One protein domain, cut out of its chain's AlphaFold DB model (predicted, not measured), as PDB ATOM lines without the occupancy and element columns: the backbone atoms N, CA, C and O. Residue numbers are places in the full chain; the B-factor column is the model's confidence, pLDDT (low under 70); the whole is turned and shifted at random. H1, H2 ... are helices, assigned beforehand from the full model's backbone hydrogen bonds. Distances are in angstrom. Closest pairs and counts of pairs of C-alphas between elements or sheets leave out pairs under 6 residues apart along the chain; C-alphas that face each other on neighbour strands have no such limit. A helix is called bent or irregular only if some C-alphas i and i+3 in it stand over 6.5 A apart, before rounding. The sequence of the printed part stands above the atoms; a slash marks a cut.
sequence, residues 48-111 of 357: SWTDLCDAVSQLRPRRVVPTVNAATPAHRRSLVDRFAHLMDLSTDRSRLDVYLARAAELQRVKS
ATOM      1  N   SER A  48     -33.087 -29.238 -41.479       92.94
ATOM      2  CA  SER A  48     -34.292 -30.046 -41.611       92.94
ATOM      3  C   SER A  48     -34.489 -30.921 -40.367       92.94
ATOM      4  O   SER A  48     -33.586 -31.089 -39.546       92.94
ATOM      5  N   TRP A  49     -35.686 -31.497 -40.218       93.81
ATOM      6  CA  TRP A  49     -35.959 -32.426 -39.117       93.81
ATOM      7  C   TRP A  49     -34.977 -33.605 -39.102       93.81
ATOM      8  O   TRP A  49     -34.480 -33.968 -38.042       93.81
ATOM      9  N   THR A  50     -34.660 -34.161 -40.274       94.81
ATOM     10  CA  THR A  50     -33.706 -35.268 -40.412       94.81
ATOM     11  C   THR A  50     -32.297 -34.848 -40.022       94.81
ATOM     12  O   THR A  50     -31.677 -35.545 -39.231       94.81
ATOM     13  N   ASP A  51     -31.835 -33.671 -40.460       96.06
ATOM     14  CA  ASP A  51     -30.494 -33.181 -40.102       96.06
ATOM     15  C   ASP A  51     -30.363 -32.974 -38.587       96.06
ATOM     16  O   ASP A  51     -29.329 -33.266 -37.991       96.06
ATOM     17  N   LEU A  52     -31.428 -32.475 -37.948       96.25
ATOM     18  CA  LEU A  52     -31.446 -32.256 -36.506       96.25
ATOM     19  C   LEU A  52     -31.487 -33.581 -35.732       96.25
ATOM     20  O   LEU A  52     -30.772 -33.726 -34.744       96.25
ATOM     21  N   CYS A  53     -32.274 -34.562 -36.186       96.06
ATOM     22  CA  CYS A  53     -32.235 -35.917 -35.637       96.06
ATOM     23  C   CYS A  53     -30.841 -36.538 -35.776       96.06
ATOM     24  O   CYS A  53     -30.323 -37.071 -34.797       96.06
ATOM     25  N   ASP A  54     -30.209 -36.417 -36.942       97.19
ATOM     26  CA  ASP A  54     -28.872 -36.952 -37.185       97.19
ATOM     27  C   ASP A  54     -27.846 -36.299 -36.256       97.19
ATOM     28  O   ASP A  54     -27.090 -37.010 -35.592       97.19
ATOM     29  N   ALA A  55     -27.877 -34.972 -36.117       97.12
ATOM     30  CA  ALA A  55     -27.004 -34.244 -35.199       97.12
ATOM     31  C   ALA A  55     -27.198 -34.687 -33.738       97.12
ATOM     32  O   ALA A  55     -26.228 -34.995 -33.047       97.12
ATOM     33  N   VAL A  56     -28.446 -34.781 -33.264       96.88
ATOM     34  CA  VAL A  56     -28.744 -35.221 -31.891       96.88
ATOM     35  C   VAL A  56     -28.343 -36.680 -31.678       96.88
ATOM     36  O   VAL A  56     -27.803 -37.011 -30.626       96.88
ATOM     37  N   SER A  57     -28.556 -37.550 -32.666       95.25
ATOM     38  CA  SER A  57     -28.182 -38.966 -32.584       95.25
ATOM     39  C   SER A  57     -26.668 -39.175 -32.510       95.25
ATOM     40  O   SER A  57     -26.213 -40.099 -31.840       95.25
ATOM     41  N   GLN A  58     -25.893 -38.307 -33.167       95.81
ATOM     42  CA  GLN A  58     -24.433 -38.346 -33.155       95.81
ATOM     43  C   GLN A  58     -23.867 -37.775 -31.855       95.81
ATOM     44  O   GLN A  58     -22.961 -38.363 -31.274       95.81
ATOM     45  N   LEU A  59     -24.419 -36.656 -31.378       96.38
ATOM     46  CA  LEU A  59     -23.962 -36.001 -30.151       96.38
ATOM     47  C   LEU A  59     -24.436 -36.714 -28.880       96.38
ATOM     48  O   LEU A  59     -23.771 -36.628 -27.854       96.38
ATOM     49  N   ARG A  60     -25.593 -37.384 -28.935       94.81
ATOM     50  CA  ARG A  60     -26.276 -38.030 -27.801       94.81
ATOM     51  C   ARG A  60     -26.278 -37.165 -26.530       94.81
ATOM     52  O   ARG A  60     -25.808 -37.607 -25.483       94.81
ATOM     53  N   PRO A  61     -26.805 -35.930 -26.589       95.50
ATOM     54  CA  PRO A  61     -26.761 -35.025 -25.451       95.50
ATOM     55  C   PRO A  61     -27.604 -35.556 -24.286       95.50
ATOM     56  O   PRO A  61     -28.664 -36.153 -24.494       95.50
ATOM     57  N   ARG A  62     -27.171 -35.257 -23.055       92.62
ATOM     58  CA  ARG A  62     -27.947 -35.540 -21.834       92.62
ATOM     59  C   ARG A  62     -29.128 -34.597 -21.646       92.62
ATOM     60  O   ARG A  62     -30.159 -34.970 -21.097       92.62
ATOM     61  N   ARG A  63     -28.994 -33.361 -22.127       92.69
ATOM     62  CA  ARG A  63     -30.009 -32.314 -22.003       92.69
ATOM     63  C   ARG A  63     -30.100 -31.515 -23.294       92.69
ATOM     64  O   ARG A  63     -29.086 -31.124 -23.857       92.69
ATOM     65  N   VAL A  64     -31.327 -31.241 -23.732       94.56
ATOM     66  CA  VAL A  64     -31.624 -30.361 -24.869       94.56
ATOM     67  C   VAL A  64     -32.426 -29.168 -24.359       94.56
ATOM     68  O   VAL A  64     -33.429 -29.342 -23.667       94.56
ATOM     69  N   VAL A  65     -31.990 -27.954 -24.702       95.44
ATOM     70  CA  VAL A  65     -32.676 -26.703 -24.349       95.44
ATOM     71  C   VAL A  65     -33.181 -26.044 -25.637       95.44
ATOM     72  O   VAL A  65     -32.384 -25.466 -26.374       95.44
ATOM     73  N   PRO A  66     -34.483 -26.148 -25.963       96.31
ATOM     74  CA  PRO A  66     -35.016 -25.564 -27.188       96.31
ATOM     75  C   PRO A  66     -35.093 -24.038 -27.072       96.31
ATOM     76  O   PRO A  66     -35.667 -23.512 -26.118       96.31
ATOM     77  N   THR A  67     -34.557 -23.332 -28.067       96.31
ATOM     78  CA  THR A  67     -34.548 -21.858 -28.129       96.31
ATOM     79  C   THR A  67     -35.643 -21.289 -29.034       96.31
ATOM     80  O   THR A  67     -36.101 -20.169 -28.825       96.31
ATOM     81  N   VAL A  68     -36.119 -22.064 -30.013       96.00
ATOM     82  CA  VAL A  68     -37.150 -21.657 -30.982       96.00
ATOM     83  C   VAL A  68     -38.442 -22.441 -30.731       96.00
ATOM     84  O   VAL A  68     -38.403 -23.627 -30.413       96.00
ATOM     85  N   ASN A  69     -39.602 -21.786 -30.873       93.44
ATOM     86  CA  ASN A  69     -40.937 -22.365 -30.621       93.44
ATOM     87  C   ASN A  69     -41.144 -22.883 -29.177       93.44
ATOM     88  O   ASN A  69     -41.954 -23.772 -28.923       93.44
ATOM     89  N   ALA A  70     -40.433 -22.279 -28.222       94.38
ATOM     90  CA  ALA A  70     -40.284 -22.719 -26.833       94.38
ATOM     91  C   ALA A  70     -41.043 -21.846 -25.804       94.38
ATOM     92  O   ALA A  70     -40.676 -21.804 -24.626       94.38
ATOM     93  N   ALA A  71     -42.092 -21.133 -26.235       93.81
ATOM     94  CA  ALA A  71     -42.764 -20.109 -25.424       93.81
ATOM     95  C   ALA A  71     -43.376 -20.656 -24.123       93.81
ATOM     96  O   ALA A  71     -43.212 -20.065 -23.058       93.81
ATOM     97  N   THR A  72     -44.049 -21.808 -24.182       95.75
ATOM     98  CA  THR A  72     -44.675 -22.429 -23.007       95.75
ATOM     99  C   THR A  72     -43.836 -23.603 -22.491       95.75
ATOM    100  O   THR A  72     -43.216 -24.313 -23.292       95.75
ATOM    101  N   PRO A  73     -43.838 -23.888 -21.173       93.38
ATOM    102  CA  PRO A  73     -43.168 -25.071 -20.627       93.38
ATOM    103  C   PRO A  73     -43.646 -26.379 -21.274       93.38
ATOM    104  O   PRO A  73     -42.846 -27.282 -21.508       93.38
ATOM    105  N   ALA A  74     -44.935 -26.463 -21.620       94.06
ATOM    106  CA  ALA A  74     -45.512 -27.607 -22.320       94.06
ATOM    107  C   ALA A  74     -44.920 -27.788 -23.729       94.06
ATOM    108  O   ALA A  74     -44.550 -28.902 -24.096       94.06
ATOM    109  N   HIS A  75     -44.761 -26.706 -24.502       94.06
ATOM    110  CA  HIS A  75     -44.119 -26.775 -25.820       94.06
ATOM    111  C   HIS A  75     -42.645 -27.158 -25.718       94.06
ATOM    112  O   HIS A  75     -42.181 -27.980 -26.505       94.06
ATOM    113  N   ARG A  76     -41.919 -26.626 -24.723       95.88
ATOM    114  CA  ARG A  76     -40.522 -27.016 -24.484       95.88
ATOM    115  C   ARG A  76     -40.389 -28.511 -24.236       95.88
ATOM    116  O   ARG A  76     -39.586 -29.154 -24.901       95.88
ATOM    117  N   ARG A  77     -41.213 -29.065 -23.339       92.69
ATOM    118  CA  ARG A  77     -41.243 -30.510 -23.063       92.69
ATOM    119  C   ARG A  77     -41.556 -31.303 -24.333       92.69
ATOM    120  O   ARG A  77     -40.759 -32.142 -24.720       92.69
ATOM    121  N   SER A  78     -42.610 -30.928 -25.063       95.12
ATOM    122  CA  SER A  78     -42.985 -31.583 -26.325       95.12
ATOM    123  C   SER A  78     -41.889 -31.550 -27.400       95.12
ATOM    124  O   SER A  78     -41.805 -32.474 -28.205       95.12
ATOM    125  N   LEU A  79     -41.066 -30.499 -27.470       95.69
ATOM    126  CA  LEU A  79     -39.936 -30.446 -28.404       95.69
ATOM    127  C   LEU A  79     -38.824 -31.411 -27.989       95.69
ATOM    128  O   LEU A  79     -38.333 -32.157 -28.833       95.69
ATOM    129  N   VAL A  80     -38.465 -31.424 -26.703       94.56
ATOM    130  CA  VAL A  80     -37.441 -32.329 -26.157       94.56
ATOM    131  C   VAL A  80     -37.879 -33.790 -26.275       94.56
ATOM    132  O   VAL A  80     -37.084 -34.637 -26.675       94.56
ATOM    133  N   ASP A  81     -39.153 -34.089 -26.018       92.88
ATOM    134  CA  ASP A  81     -39.691 -35.453 -26.060       92.88
ATOM    135  C   ASP A  81     -39.546 -36.104 -27.443       92.88
ATOM    136  O   ASP A  81     -39.291 -37.303 -27.538       92.88
ATOM    137  N   ARG A  82     -39.598 -35.323 -28.532       94.50
ATOM    138  CA  ARG A  82     -39.367 -35.852 -29.889       94.50
ATOM    139  C   ARG A  82     -37.946 -36.371 -30.090       94.50
ATOM    140  O   ARG A  82     -37.743 -37.250 -30.919       94.50
ATOM    141  N   PHE A  83     -36.979 -35.844 -29.345       94.75
ATOM    142  CA  PHE A  83     -35.575 -36.248 -29.410       94.75
ATOM    143  C   PHE A  83     -35.189 -37.270 -28.341       94.75
ATOM    144  O   PHE A  83     -34.094 -37.816 -28.412       94.75
ATOM    145  N   ALA A  84     -36.072 -37.569 -27.383       92.38
ATOM    146  CA  ALA A  84     -35.756 -38.392 -26.217       92.38
ATOM    147  C   ALA A  84     -35.127 -39.751 -26.583       92.38
ATOM    148  O   ALA A  84     -34.164 -40.181 -25.956       92.38
ATOM    149  N   HIS A  85     -35.608 -40.390 -27.652       89.62
ATOM    150  CA  HIS A  85     -35.088 -41.672 -28.139       89.62
ATOM    151  C   HIS A  85     -33.645 -41.608 -28.685       89.62
ATOM    152  O   HIS A  85     -32.960 -42.635 -28.742       89.62
ATOM    153  N   LEU A  86     -33.176 -40.419 -29.073       92.88
ATOM    154  CA  LEU A  86     -31.833 -40.160 -29.609       92.88
ATOM    155  C   LEU A  86     -30.851 -39.661 -28.536       92.88
ATOM    156  O   LEU A  86     -29.639 -39.699 -28.750       92.88
ATOM    157  N   MET A  87     -31.358 -39.223 -27.387       93.62
ATOM    158  CA  MET A  87     -30.574 -38.656 -26.289       93.62
ATOM    159  C   MET A  87     -29.908 -39.732 -25.410       93.62
ATOM    160  O   MET A  87     -30.170 -40.935 -25.532       93.62
ATOM    161  N   ASP A  88     -29.010 -39.291 -24.528       90.12
ATOM    162  CA  ASP A  88     -28.504 -40.089 -23.407       90.12
ATOM    163  C   ASP A  88     -29.259 -39.711 -22.126       90.12
ATOM    164  O   ASP A  88     -28.943 -38.734 -21.460       90.12
ATOM    165  N   LEU A  89     -30.291 -40.482 -21.797       87.62
ATOM    166  CA  LEU A  89     -31.141 -40.292 -20.621       87.62
ATOM    167  C   LEU A  89     -30.724 -41.191 -19.440       87.62
ATOM    168  O   LEU A  89     -31.517 -41.411 -18.531       87.62
ATOM    169  N   SER A  90     -29.509 -41.749 -19.440       81.25
ATOM    170  CA  SER A  90     -29.097 -42.804 -18.498       81.25
ATOM    171  C   SER A  90     -29.127 -42.353 -17.036       81.25
ATOM    172  O   SER A  90     -29.360 -43.157 -16.135       81.25
ATOM    173  N   THR A  91     -28.939 -41.055 -16.804       79.25
ATOM    174  CA  THR A  91     -29.006 -40.419 -15.486       79.25
ATOM    175  C   THR A  91     -30.421 -39.989 -15.095       79.25
ATOM    176  O   THR A  91     -30.703 -39.824 -13.910       79.25
ATOM    177  N   ASP A  92     -31.322 -39.802 -16.065       79.44
ATOM    178  CA  ASP A  92     -32.684 -39.332 -15.819       79.44
ATOM    179  C   ASP A  92     -33.624 -40.515 -15.553       79.44
ATOM    180  O   ASP A  92     -34.255 -41.083 -16.447       79.44
ATOM    181  N   ARG A  93     -33.737 -40.875 -14.270       73.06
ATOM    182  CA  ARG A  93     -34.610 -41.963 -13.806       73.06
ATOM    183  C   ARG A  93     -36.097 -41.709 -14.062       73.06
ATOM    184  O   ARG A  93     -36.876 -42.658 -14.045       73.06
ATOM    185  N   SER A  94     -36.501 -40.463 -14.313       76.12
ATOM    186  CA  SER A  94     -37.901 -40.127 -14.588       76.12
ATOM    187  C   SER A  94     -38.349 -40.510 -16.004       76.12
ATOM    188  O   SER A  94     -39.548 -40.559 -16.264       76.12
ATOM    189  N   ARG A  95     -37.397 -40.814 -16.902       73.00
ATOM    190  CA  ARG A  95     -37.626 -41.090 -18.332       73.00
ATOM    191  C   ARG A  95     -37.180 -42.488 -18.775       73.00
ATOM    192  O   ARG A  95     -36.805 -42.713 -19.929       73.00
ATOM    193  N   LEU A  96     -37.195 -43.450 -17.850       69.50
ATOM    194  CA  LEU A  96     -36.847 -44.850 -18.136       69.50
ATOM    195  C   LEU A  96     -37.828 -45.528 -19.108       69.50
ATOM    196  O   LEU A  96     -37.457 -46.485 -19.787       69.50
ATOM    197  N   ASP A  97     -39.050 -45.011 -19.223       73.44
ATOM    198  CA  ASP A  97     -40.064 -45.430 -20.194       73.44
ATOM    199  C   ASP A  97     -39.541 -45.392 -21.640       73.44
ATOM    200  O   ASP A  97     -39.791 -46.318 -22.415       73.44
ATOM    201  N   VAL A  98     -38.727 -44.390 -21.982       73.50
ATOM    202  CA  VAL A  98     -38.116 -44.250 -23.313       73.50
ATOM    203  C   VAL A  98     -37.106 -45.368 -23.594       73.50
ATOM    204  O   VAL A  98     -37.042 -45.886 -24.713       73.50
ATOM    205  N   TYR A  99     -36.334 -45.790 -22.590       67.00
ATOM    206  CA  TYR A  99     -35.394 -46.906 -22.727       67.00
ATOM    207  C   TYR A  99     -36.102 -48.241 -22.900       67.00
ATOM    208  O   TYR A  99     -35.701 -49.040 -23.747       67.00
ATOM    209  N   LEU A 100     -37.157 -48.473 -22.120       74.56
ATOM    210  CA  LEU A 100     -37.942 -49.702 -22.192       74.56
ATOM    211  C   LEU A 100     -38.661 -49.814 -23.541       74.56
ATOM    212  O   LEU A 100     -38.613 -50.869 -24.172       74.56
ATOM    213  N   ALA A 101     -39.230 -48.712 -24.038       74.88
ATOM    214  CA  ALA A 101     -39.823 -48.654 -25.371       74.88
ATOM    215  C   ALA A 101     -38.785 -48.933 -26.473       74.88
ATOM    216  O   ALA A 101     -39.028 -49.743 -27.367       74.88
ATOM    217  N   ARG A 102     -37.588 -48.336 -26.377       72.81
ATOM    218  CA  ARG A 102     -36.497 -48.565 -27.338       72.81
ATOM    219  C   ARG A 102     -35.998 -50.010 -27.325       72.81
ATOM    220  O   ARG A 102     -35.729 -50.566 -28.387       72.81
ATOM    221  N   ALA A 103     -35.852 -50.617 -26.149       70.12
ATOM    222  CA  ALA A 103     -35.436 -52.010 -26.025       70.12
ATOM    223  C   ALA A 103     -36.465 -52.957 -26.663       70.12
ATOM    224  O   ALA A 103     -36.078 -53.851 -27.415       70.12
ATOM    225  N   ALA A 104     -37.759 -52.714 -26.435       73.25
ATOM    226  CA  ALA A 104     -38.841 -53.477 -27.052       73.25
ATOM    227  C   ALA A 104     -38.859 -53.331 -28.586       73.25
ATOM    228  O   ALA A 104     -39.009 -54.317 -29.306       73.25
ATOM    229  N   GLU A 105     -38.638 -52.123 -29.108       74.19
ATOM    230  CA  GLU A 105     -38.602 -51.885 -30.553       74.19
ATOM    231  C   GLU A 105     -37.378 -52.522 -31.227       74.19
ATOM    232  O   GLU A 105     -37.505 -53.172 -32.264       74.19
ATOM    233  N   LEU A 106     -36.200 -52.439 -30.601       74.56
ATOM    234  CA  LEU A 106     -35.003 -53.139 -31.076       74.56
ATOM    235  C   LEU A 106     -35.181 -54.662 -31.064       74.56
ATOM    236  O   LEU A 106     -34.700 -55.340 -31.971       74.56
ATOM    237  N   GLN A 107     -35.880 -55.209 -30.064       69.19
ATOM    238  CA  GLN A 107     -36.234 -56.629 -30.036       69.19
ATOM    239  C   GLN A 107     -37.164 -56.998 -31.198       69.19
ATOM    240  O   GLN A 107     -36.910 -58.005 -31.856       69.19
ATOM    241  N   ARG A 108     -38.159 -56.157 -31.512       74.38
ATOM    242  CA  ARG A 108     -39.087 -56.353 -32.638       74.38
ATOM    243  C   ARG A 108     -38.361 -56.379 -33.987       74.38
ATOM    244  O   ARG A 108     -38.540 -57.310 -34.768       74.38
ATOM    245  N   VAL A 109     -37.472 -55.414 -34.225       72.56
ATOM    246  CA  VAL A 109     -36.662 -55.353 -35.457       72.56
ATOM    247  C   VAL A 109     -35.697 -56.541 -35.551       72.56
ATOM    248  O   VAL A 109     -35.501 -57.100 -36.627       72.56
ATOM    249  N   LYS A 110     -35.119 -56.980 -34.424       76.75
ATOM    250  CA  LYS A 110     -34.234 -58.153 -34.386       76.75
ATOM    251  C   LYS A 110     -34.976 -59.457 -34.694       76.75
ATOM    252  O   LYS A 110     -34.408 -60.302 -35.379       76.75
ATOM    253  N   SER A 111     -36.213 -59.625 -34.221       72.31
ATOM    254  CA  SER A 111     -37.048 -60.776 -34.591       72.31
ATOM    255  C   SER A 111     -37.464 -60.749 -36.064       72.31
ATOM    256  O   SER A 111     -37.464 -61.787 -36.710       72.31
TER     257      SER A 111
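This is residues 48 to 111 of the 357 residues of an uncharacterized protein of Chlamydomonas schloesseri (UniProt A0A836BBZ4). Three helices make an elongated shape in which H2 and H3 follow one another along the longest direction, the last turn of H2 meeting the first half of H3, while H1 makes a corner with H2 near the ends of both. Residues 103 to 111 of H3 stick out as a free arm, and the long link of residues 60 to 72 leads from the end of H1 back to the far end of H2. The printed part has 64 residues with three named helices, H1, H2 and H3 in that order, and no named strand; its class is all helix. It is only just compact, close to loose, with a radius of gyration of the C-alphas of 12.9 A, and it is only just elongated, with spans of 41 by 27 by 17 A.

H3 is the longest helix, residues 93 to 111, 28.1 A from first to last C-alpha; it begins at C-alpha 93 at (-34.610, -41.963, -13.806) and ends at C-alpha 111 at (-37.048, -60.776, -34.591). H3 is irregular: C-alphas 94 and 97 are 8.0 A apart. H2 is residues 73 to 86, 20.9 A long, and it too is irregular, with C-alphas 82 and 85 lying 7.4 A apart. H1 is residues 49 to 59, 15.4 A long, beginning at C-alpha 49 at (-35.959, -32.426, -39.117).

H3 touches H2 with residues 98 to 102 alone, and H2 touches H3 with residues 84 to 85 alone. Their closest C-alphas are those of His 85 and Val 98, 6.3 A apart. The two helices run the same way at a steep tilt of 39 degrees, and their centres are 17.3 A apart. H2 touches H1 with residues 83 to 86 alone; the closest C-alphas are those of Ser 57 and Leu 86, 4.9 A apart. H1 and H2 run the same way at a steep tilt of 66 degrees. H1 and H3 are apart. In H1 every O i to N i+4 pair is within hydrogen-bond range; in H2 6 of 10 are, and in H3 12 of 15.

The C-alphas farthest apart are those of Ala 71 and Ser 111, 42.1 A. Residues 103 to 111, which belong to H3, stand free; the body without them has 55 residues and spans 29 by 24 by 17 A. The printed part has no cut. The link from H1 to H2 is long, with 13 residues, and the link from H2 to H3 is short, with 6 residues. The mean pLDDT of the printed part is 87.3 and that of H3 is 73; residues 96, 99 and 107 are under 70.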